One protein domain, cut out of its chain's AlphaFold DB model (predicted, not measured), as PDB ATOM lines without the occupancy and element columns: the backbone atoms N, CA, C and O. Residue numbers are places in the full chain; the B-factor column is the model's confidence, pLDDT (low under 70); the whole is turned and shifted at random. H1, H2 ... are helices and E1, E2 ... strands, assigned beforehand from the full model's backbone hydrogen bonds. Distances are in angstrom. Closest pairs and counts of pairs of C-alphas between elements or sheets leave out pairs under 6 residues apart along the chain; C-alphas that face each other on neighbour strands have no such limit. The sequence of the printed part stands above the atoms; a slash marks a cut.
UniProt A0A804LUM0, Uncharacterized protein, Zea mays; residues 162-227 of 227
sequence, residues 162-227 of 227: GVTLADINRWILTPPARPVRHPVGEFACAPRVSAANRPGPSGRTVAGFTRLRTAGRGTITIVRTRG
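What this domain is: This is residues 162 to 227 of the 227 residues of an uncharacterized protein of Zea mays (UniProt A0A804LUM0). With little regular structure, this is a two-strand hairpin, E1 and E2, joined by a long winding link to a short helix, H1, which sticks out at the other end. The printed part has 66 residues, in the order H1, E1, E2; the sheet is antiparallel, and the class is mixed, with only 24 residues in named elements. It is extended, with a radius of gyration of the C-alphas of 20.2 A and spans of 63 by 32 by 16 A.

Where its parts are: Find C-alpha 206 at (-14.837, -44.724, 55.534); from there E1 runs 20.5 A to residue 213. E2, residues 219 to 225, runs 19.3 A and ends at (-16.293, -46.695, 52.004). H1, residues 165 to 173, starts at (12.521, -21.647, 21.392) and covers 12.2 A.

How they stand to each other: E1 and E2 form a hairpin, antiparallel at 165 degrees; C-alphas 206 and 225 face each other at 4.3 A. Look for N 210 and O 222, 2.9 A apart, within hydrogen-bond range. In H1 every O i to N i+4 pair is within that range. H1 and E2 are apart.

The domain as a whole: The C-alphas of Gly 162 and Gly 203, the two farthest apart, are 63.9 A apart. The printed part has no cut. The link from H1 to E1 is long, 32 residues. Residues 162 to 180 stand free. Confidence is under 70 at residues 186 to 200 and 227.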
ATOM      1  N   GLY A 162      12.377 -11.458  18.392       82.00
ATOM      2  CA  GLY A 162      11.175 -12.209  18.734       82.00
ATOM      3  C   GLY A 162      11.448 -13.322  19.745       82.00
ATOM      4  O   GLY A 162      12.591 -13.713  19.978       82.00
ATOM      5  N   VAL A 163      10.372 -13.862  20.322       86.19
ATOM      6  CA  VAL A 163      10.446 -15.004  21.244       86.19
ATOM      7  C   VAL A 163      11.151 -16.172  20.568       86.19
ATOM      8  O   VAL A 163      10.774 -16.561  19.462       86.19
ATOM      9  N   THR A 164      12.152 -16.741  21.234       89.44
ATOM     10  CA  THR A 164      12.890 -17.902  20.736       89.44
ATOM     11  C   THR A 164      12.403 -19.198  21.377       89.44
ATOM     12  O   THR A 164      11.750 -19.203  22.423       89.44
ATOM     13  N   LEU A 165      12.769 -20.337  20.779       87.75
ATOM     14  CA  LEU A 165      12.521 -21.647  21.392       87.75
ATOM     15  C   LEU A 165      13.222 -21.780  22.751       87.75
ATOM     16  O   LEU A 165      12.689 -22.432  23.645       87.75
ATOM     17  N   ALA A 166      14.386 -21.147  22.927       88.25
ATOM     18  CA  ALA A 166      15.101 -21.156  24.199       88.25
ATOM     19  C   ALA A 166      14.310 -20.429  25.298       88.25
ATOM     20  O   ALA A 166      14.204 -20.942  26.412       88.25
ATOM     21  N   ASP A 167      13.697 -19.288  24.971       88.88
ATOM     22  CA  ASP A 167      12.853 -18.534  25.907       88.88
ATOM     23  C   ASP A 167      11.621 -19.343  26.317       88.88
ATOM     24  O   ASP A 167      11.327 -19.475  27.506       88.88
ATOM     25  N   ILE A 168      10.948 -19.961  25.340       90.88
ATOM     26  CA  ILE A 168       9.772 -20.810  25.571       90.88
ATOM     27  C   ILE A 168      10.133 -22.009  26.446       90.88
ATOM     28  O   ILE A 168       9.462 -22.258  27.447       90.88
ATOM     29  N   ASN A 169      11.211 -22.723  26.113       90.81
ATOM     30  CA  ASN A 169      11.676 -23.862  26.902       90.81
ATOM     31  C   ASN A 169      11.986 -23.439  28.339       90.81
ATOM     32  O   ASN A 169      11.597 -24.125  29.284       90.81
ATOM     33  N   ARG A 170      12.620 -22.277  28.526       90.69
ATOM     34  CA  ARG A 170      12.886 -21.737  29.858       90.69
ATOM     35  C   ARG A 170      11.593 -21.462  30.623       90.69
ATOM     36  O   ARG A 170      11.524 -21.804  31.798       90.69
ATOM     37  N   TRP A 171      10.574 -20.876  29.997       90.25
ATOM     38  CA  TRP A 171       9.297 -20.584  30.661       90.25
ATOM     39  C   TRP A 171       8.503 -21.836  31.015       90.25
ATOM     40  O   TRP A 171       7.970 -21.902  32.115       90.25
ATOM     41  N   ILE A 172       8.461 -22.834  30.129       90.00
ATOM     42  CA  ILE A 172       7.749 -24.100  30.375       90.00
ATOM     43  C   ILE A 172       8.380 -24.864  31.540       90.00
ATOM     44  O   ILE A 172       7.675 -25.455  32.354       90.00
ATOM     45  N   LEU A 173       9.709 -24.834  31.639       92.69
ATOM     46  CA  LEU A 173      10.437 -25.464  32.738       92.69
ATOM     47  C   LEU A 173      10.395 -24.638  34.030       92.69
ATOM     48  O   LEU A 173      10.701 -25.157  35.103       92.69
ATOM     49  N   THR A 174      10.035 -23.355  33.949       89.88
ATOM     50  CA  THR A 174       9.960 -22.488  35.123       89.88
ATOM     51  C   THR A 174       8.604 -22.663  35.808       89.88
ATOM     52  O   THR A 174       7.563 -22.462  35.179       89.88
ATOM     53  N   PRO A 175       8.570 -22.986  37.111       87.69
ATOM     54  CA  PRO A 175       7.316 -23.075  37.838       87.69
ATOM     55  C   PRO A 175       6.621 -21.703  37.897       87.69
ATOM     56  O   PRO A 175       7.286 -20.667  38.001       87.69
ATOM     57  N   PRO A 176       5.279 -21.663  37.866       86.75
ATOM     58  CA  PRO A 176       4.542 -20.412  37.938       86.75
ATOM     59  C   PRO A 176       4.859 -19.678  39.243       86.75
ATOM     60  O   PRO A 176       4.880 -20.269  40.321       86.75
ATOM     61  N   ALA A 177       5.049 -18.359  39.156       87.19
ATOM     62  CA  ALA A 177       5.448 -17.523  40.293       87.19
ATOM     63  C   ALA A 177       4.448 -17.543  41.465       87.19
ATOM     64  O   ALA A 177       4.764 -17.106  42.573       87.19
ATOM     65  N   ARG A 178       3.218 -18.007  41.223       86.88
ATOM     66  CA  ARG A 178       2.173 -18.140  42.232       86.88
ATOM     67  C   ARG A 178       1.463 -19.481  42.091       86.88
ATOM     68  O   ARG A 178       1.207 -19.903  40.963       86.88
ATOM     69  N   PRO A 179       1.060 -20.098  43.215       85.44
ATOM     70  CA  PRO A 179       0.156 -21.234  43.185       85.44
ATOM     71  C   PRO A 179      -1.111 -20.881  42.404       85.44
ATOM     72  O   PRO A 179      -1.823 -19.929  42.740       85.44
ATOM     73  N   VAL A 180      -1.396 -21.650  41.356       86.69
ATOM     74  CA  VAL A 180      -2.646 -21.523  40.610       86.69
ATOM     75  C   VAL A 180      -3.763 -22.053  41.502       86.69
ATOM     76  O   VAL A 180      -3.748 -23.212  41.917       86.69
ATOM     77  N   ARG A 181      -4.735 -21.200  41.841       84.56
ATOM     78  CA  ARG A 181      -5.901 -21.652  42.605       84.56
ATOM     79  C   ARG A 181      -6.807 -22.454  41.678       84.56
ATOM     80  O   ARG A 181      -7.245 -21.940  40.655       84.56
ATOM     81  N   HIS A 182      -7.119 -23.691  42.057       85.19
ATOM     82  CA  HIS A 182      -8.129 -24.471  41.351       85.19
ATOM     83  C   HIS A 182      -9.486 -23.747  41.445       85.19
ATOM     84  O   HIS A 182      -9.824 -23.261  42.530       85.19
ATOM     85  N   PRO A 183     -10.309 -23.713  40.381       81.38
ATOM     86  CA  PRO A 183     -11.614 -23.036  40.386       81.38
ATOM     87  C   PRO A 183     -12.605 -23.534  41.455       81.38
ATOM     88  O   PRO A 183     -13.559 -22.837  41.775       81.38
ATOM     89  N   VAL A 184     -12.361 -24.699  42.066       78.00
ATOM     90  CA  VAL A 184     -13.180 -25.245  43.168       78.00
ATOM     91  C   VAL A 184     -12.579 -24.915  44.543       78.00
ATOM     92  O   VAL A 184     -12.984 -25.458  45.568       78.00
ATOM     93  N   GLY A 185     -11.602 -24.005  44.581       80.75
ATOM     94  CA  GLY A 185     -11.006 -23.453  45.789       80.75
ATOM     95  C   GLY A 185     -10.385 -24.510  46.699       80.75
ATOM     96  O   GLY A 185      -9.707 -25.435  46.262       80.75
ATOM     97  N   GLU A 186     -10.619 -24.362  47.998       69.81
ATOM     98  CA  GLU A 186     -10.060 -25.229  49.042       69.81
ATOM     99  C   GLU A 186     -10.587 -26.667  49.012       69.81
ATOM    100  O   GLU A 186     -10.019 -27.540  49.664       69.81
ATOM    101  N   PHE A 187     -11.660 -26.932  48.263       62.19
ATOM    102  CA  PHE A 187     -12.157 -28.293  48.069       62.19
ATOM    103  C   PHE A 187     -11.244 -29.118  47.153       62.19
ATOM    104  O   PHE A 187     -11.316 -30.341  47.186       62.19
ATOM    105  N   ALA A 188     -10.365 -28.475  46.373       68.44
ATOM    106  CA  ALA A 188      -9.446 -29.163  45.466       68.44
ATOM    107  C   ALA A 188      -8.278 -29.854  46.181       68.44
ATOM    108  O   ALA A 188      -7.741 -30.829  45.670       68.44
ATOM    109  N   CYS A 189      -7.847 -29.325  47.332       60.31
ATOM    110  CA  CYS A 189      -6.529 -29.640  47.892       60.31
ATOM    111  C   CYS A 189      -6.574 -30.278  49.287       60.31
ATOM    112  O   CYS A 189      -5.566 -30.326  49.981       60.31
ATOM    113  N   ALA A 190      -7.724 -30.785  49.724       60.66
ATOM    114  CA  ALA A 190      -7.788 -31.478  51.002       60.66
ATOM    115  C   ALA A 190      -8.734 -32.679  50.941       60.66
ATOM    116  O   ALA A 190      -9.954 -32.496  50.864       60.66
ATOM    117  N   PRO A 191      -8.218 -33.909  51.115       59.47
ATOM    118  CA  PRO A 191      -8.979 -34.961  51.762       59.47
ATOM    119  C   PRO A 191      -9.276 -34.483  53.194       59.47
ATOM    120  O   PRO A 191      -8.532 -34.751  54.132       59.47
ATOM    121  N   ARG A 192     -10.345 -33.698  53.383       58.50
ATOM    122  CA  ARG A 192     -10.820 -33.291  54.716       58.50
ATOM    123  C   ARG A 192     -11.513 -34.472  55.380       58.50
ATOM    124  O   ARG A 192     -12.723 -34.456  55.580       58.50
ATOM    125  N   VAL A 193     -10.758 -35.518  55.688       56.66
ATOM    126  CA  VAL A 193     -11.243 -36.569  56.570       56.66
ATOM    127  C   VAL A 193     -10.088 -37.190  57.335       56.66
ATOM    128  O   VAL A 193      -9.495 -38.184  56.934       56.66
ATOM    129  N   SER A 194      -9.852 -36.664  58.531       56.69
ATOM    130  CA  SER A 194      -9.419 -37.476  59.662       56.69
ATOM    131  C   SER A 194     -10.585 -38.391  60.083       56.69
ATOM    132  O   SER A 194     -11.166 -38.226  61.153       56.69
ATOM    133  N   ALA A 195     -11.010 -39.306  59.206       56.34
ATOM    134  CA  ALA A 195     -11.989 -40.357  59.513       56.34
ATOM    135  C   ALA A 195     -11.323 -41.733  59.577       56.34
ATOM    136  O   ALA A 195     -11.994 -42.741  59.391       56.34
ATOM    137  N   ALA A 196     -10.017 -41.774  59.856       56.69
ATOM    138  CA  ALA A 196      -9.226 -43.000  59.815       56.69
ATOM    139  C   ALA A 196      -9.820 -44.149  60.652       56.69
ATOM    140  O   ALA A 196      -9.561 -45.295  60.324       56.69
ATOM    141  N   ASN A 197     -10.652 -43.873  61.668       58.69
ATOM    142  CA  ASN A 197     -11.229 -44.908  62.533       58.69
ATOM    143  C   ASN A 197     -12.720 -44.734  62.875       58.69
ATOM    144  O   ASN A 197     -13.172 -45.271  63.883       58.69
ATOM    145  N   ARG A 198     -13.517 -43.998  62.081       63.31
ATOM    146  CA  ARG A 198     -14.981 -44.025  62.272       63.31
ATOM    147  C   ARG A 198     -15.651 -44.941  61.249       63.31
ATOM    148  O   ARG A 198     -15.537 -44.667  60.053       63.31
ATOM    149  N   PRO A 199     -16.391 -45.973  61.699       66.00
ATOM    150  CA  PRO A 199     -17.303 -46.704  60.834       66.00
ATOM    151  C   PRO A 199     -18.274 -45.728  60.171       66.00
ATOM    152  O   PRO A 199     -18.801 -44.815  60.813       66.00
ATOM    153  N   GLY A 200     -18.475 -45.892  58.866       69.00
ATOM    154  CA  GLY A 200     -19.474 -45.139  58.123       69.00
ATOM    155  C   GLY A 200     -20.878 -45.470  58.626       69.00
ATOM    156  O   GLY A 200     -21.053 -46.417  59.392       69.00
ATOM    157  N   PRO A 201     -21.909 -44.747  58.165       73.25
ATOM    158  CA  PRO A 201     -23.293 -45.037  58.549       73.25
ATOM    159  C   PRO A 201     -23.717 -46.485  58.232       73.25
ATOM    160  O   PRO A 201     -24.634 -47.001  58.853       73.25
ATOM    161  N   SER A 202     -23.024 -47.156  57.305       76.88
ATOM    162  CA  SER A 202     -23.218 -48.562  56.935       76.88
ATOM    163  C   SER A 202     -22.304 -49.558  57.670       76.88
ATOM    164  O   SER A 202     -22.227 -50.716  57.273       76.88
ATOM    165  N   GLY A 203     -21.544 -49.126  58.682       81.06
ATOM    166  CA  GLY A 203     -20.584 -49.968  59.411       81.06
ATOM    167  C   GLY A 203     -19.277 -50.264  58.662       81.06
ATOM    168  O   GLY A 203     -18.348 -50.807  59.250       81.06
ATOM    169  N   ARG A 204     -19.162 -49.872  57.386       84.69
ATOM    170  CA  ARG A 204     -17.935 -50.031  56.587       84.69
ATOM    171  C   ARG A 204     -16.920 -48.933  56.884       84.69
ATOM    172  O   ARG A 204     -17.297 -47.789  57.149       84.69
ATOM    173  N   THR A 205     -15.633 -49.253  56.778       85.69
ATOM    174  CA  THR A 205     -14.544 -48.282  56.949       85.69
ATOM    175  C   THR A 205     -14.687 -47.143  55.943       85.69
ATOM    176  O   THR A 205     -14.790 -47.377  54.739       85.69
ATOM    177  N   VAL A 206     -14.701 -45.895  56.410       86.56
ATOM    178  CA  VAL A 206     -14.837 -44.724  55.534       86.56
ATOM    179  C   VAL A 206     -13.503 -44.425  54.854       86.56
ATOM    180  O   VAL A 206     -12.516 -44.096  55.499       86.56
ATOM    181  N   ALA A 207     -13.491 -44.508  53.526       85.38
ATOM    182  CA  ALA A 207     -12.367 -44.159  52.664       85.38
ATOM    183  C   ALA A 207     -12.257 -42.651  52.408       85.38
ATOM    184  O   ALA A 207     -11.190 -42.151  52.062       85.38
ATOM    185  N   GLY A 208     -13.381 -41.938  52.468       83.44
ATOM    186  CA  GLY A 208     -13.433 -40.539  52.079       83.44
ATOM    187  C   GLY A 208     -14.799 -39.911  52.306       83.44
ATOM    188  O   GLY A 208     -15.813 -40.596  52.414       83.44
ATOM    189  N   PHE A 209     -14.815 -38.586  52.355       86.12
ATOM    190  CA  PHE A 209     -15.999 -37.784  52.617       86.12
ATOM    191  C   PHE A 209     -15.966 -36.555  51.721       86.12
ATOM    192  O   PHE A 209     -14.986 -35.809  51.706       86.12
ATOM    193  N   THR A 210     -17.043 -36.329  50.978       86.50
ATOM    194  CA  THR A 210     -17.179 -35.156  50.117       86.50
ATOM    195  C   THR A 210     -18.497 -34.473  50.421       86.50
ATOM    196  O   THR A 210     -19.558 -35.078  50.298       86.50
ATOM    197  N   ARG A 211     -18.435 -33.200  50.819       91.50
ATOM    198  CA  ARG A 211     -19.621 -32.383  51.080       91.50
ATOM    199  C   ARG A 211     -19.803 -31.374  49.958       91.50
ATOM    200  O   ARG A 211     -18.974 -30.482  49.799       91.50
ATOM    201  N   LEU A 212     -20.893 -31.514  49.217       91.44
ATOM    202  CA  LEU A 212     -21.262 -30.661  48.095       91.44
ATOM    203  C   LEU A 212     -22.341 -29.674  48.550       91.44
ATOM    204  O   LEU A 212     -23.353 -30.072  49.131       91.44
ATOM    205  N   ARG A 213     -22.119 -28.374  48.325       92.50
ATOM    206  CA  ARG A 213     -23.145 -27.343  48.539       92.50
ATOM    207  C   ARG A 213     -24.127 -27.414  47.373       92.50
ATOM    208  O   ARG A 213     -23.689 -27.436  46.227       92.50
ATOM    209  N   THR A 214     -25.423 -27.472  47.655       93.69
ATOM    210  CA  THR A 214     -26.443 -27.386  46.602       93.69
ATOM    211  C   THR A 214     -26.797 -25.920  46.340       93.69
ATOM    212  O   THR A 214     -26.411 -25.047  47.115       93.69
ATOM    213  N   ALA A 215     -27.512 -25.634  45.246       89.69
ATOM    214  CA  ALA A 215     -27.920 -24.268  44.890       89.69
ATOM    215  C   ALA A 215     -28.851 -23.613  45.934       89.69
ATOM    216  O   ALA A 215     -28.925 -22.391  46.030       89.69
ATOM    217  N   GLY A 216     -29.548 -24.424  46.736       92.44
ATOM    218  CA  GLY A 216     -30.340 -23.958  47.871       92.44
ATOM    219  C   GLY A 216     -29.518 -23.812  49.155       92.44
ATOM    220  O   GLY A 216     -28.299 -23.674  49.164       92.44
ATOM    221  N   ARG A 217     -30.193 -23.902  50.305       91.94
ATOM    222  CA  ARG A 217     -29.527 -23.870  51.624       91.94
ATOM    223  C   ARG A 217     -28.951 -25.228  52.053       91.94
ATOM    224  O   ARG A 217     -28.418 -25.341  53.156       91.94
ATOM    225  N   GLY A 218     -29.076 -26.248  51.206       93.19
ATOM    226  CA  GLY A 218     -28.749 -27.634  51.520       93.19
ATOM    227  C   GLY A 218     -27.302 -28.028  51.223       93.19
ATOM    228  O   GLY A 218     -26.544 -27.333  50.544       93.19
ATOM    229  N   THR A 219     -26.923 -29.195  51.739       95.19
ATOM    230  CA  THR A 219     -25.678 -29.874  51.371       95.19
ATOM    231  C   THR A 219     -25.915 -31.356  51.205       95.19
ATOM    232  O   THR A 219     -26.567 -31.959  52.056       95.19
ATOM    233  N   ILE A 220     -25.310 -31.943  50.182       93.75
ATOM    234  CA  ILE A 220     -25.248 -33.393  50.023       93.75
ATOM    235  C   ILE A 220     -23.890 -33.864  50.521       93.75
ATOM    236  O   ILE A 220     -22.868 -33.200  50.340       93.75
ATOM    237  N   THR A 221     -23.893 -35.010  51.184       91.44
ATOM    238  CA  THR A 221     -22.698 -35.632  51.733       91.44
ATOM    239  C   THR A 221     -22.521 -37.006  51.112       91.44
ATOM    240  O   THR A 221     -23.398 -37.854  51.232       91.44
ATOM    241  N   ILE A 222     -21.375 -37.227  50.474       92.06
ATOM    242  CA  ILE A 222     -20.992 -38.507  49.881       92.06
ATOM    243  C   ILE A 222     -19.957 -39.155  50.797       92.06
ATOM    244  O   ILE A 222     -18.860 -38.620  50.978       92.06
ATOM    245  N   VAL A 223     -20.306 -40.310  51.362       91.25
ATOM    246  CA  VAL A 223     -19.397 -41.146  52.155       91.25
ATOM    247  C   VAL A 223     -18.880 -42.269  51.263       91.25
ATOM    248  O   VAL A 223     -19.633 -43.151  50.863       91.25
ATOM    249  N   ARG A 224     -17.585 -42.241  50.947       88.19
ATOM    250  CA  ARG A 224     -16.905 -43.336  50.246       88.19
ATOM    251  C   ARG A 224     -16.452 -44.343  51.291       88.19
ATOM    252  O   ARG A 224     -15.852 -43.943  52.284       88.19
ATOM    253  N   THR A 225     -16.709 -45.626  51.081       87.69
ATOM    254  CA  THR A 225     -16.293 -46.695  52.004       87.69
ATOM    255  C   THR A 225     -15.278 -47.621  51.331       87.69
ATOM    256  O   THR A 225     -15.249 -47.707  50.106       87.69
ATOM    257  N   ARG A 226     -14.397 -48.251  52.119       78.50
ATOM    258  CA  ARG A 226     -13.577 -49.397  51.703       78.50
ATOM    259  C   ARG A 226     -14.342 -50.675  52.046       78.50
ATOM    260  O   ARG A 226     -14.924 -50.755  53.128       78.50
ATOM    261  N   GLY A 227     -14.349 -51.634  51.134       69.06
ATOM    262  CA  GLY A 227     -15.003 -52.931  51.257       69.06
ATOM    263  C   GLY A 227     -14.619 -53.823  50.097       69.06
ATOM    264  O   GLY A 227     -14.052 -53.275  49.125       69.06
TER     265      GLY A 227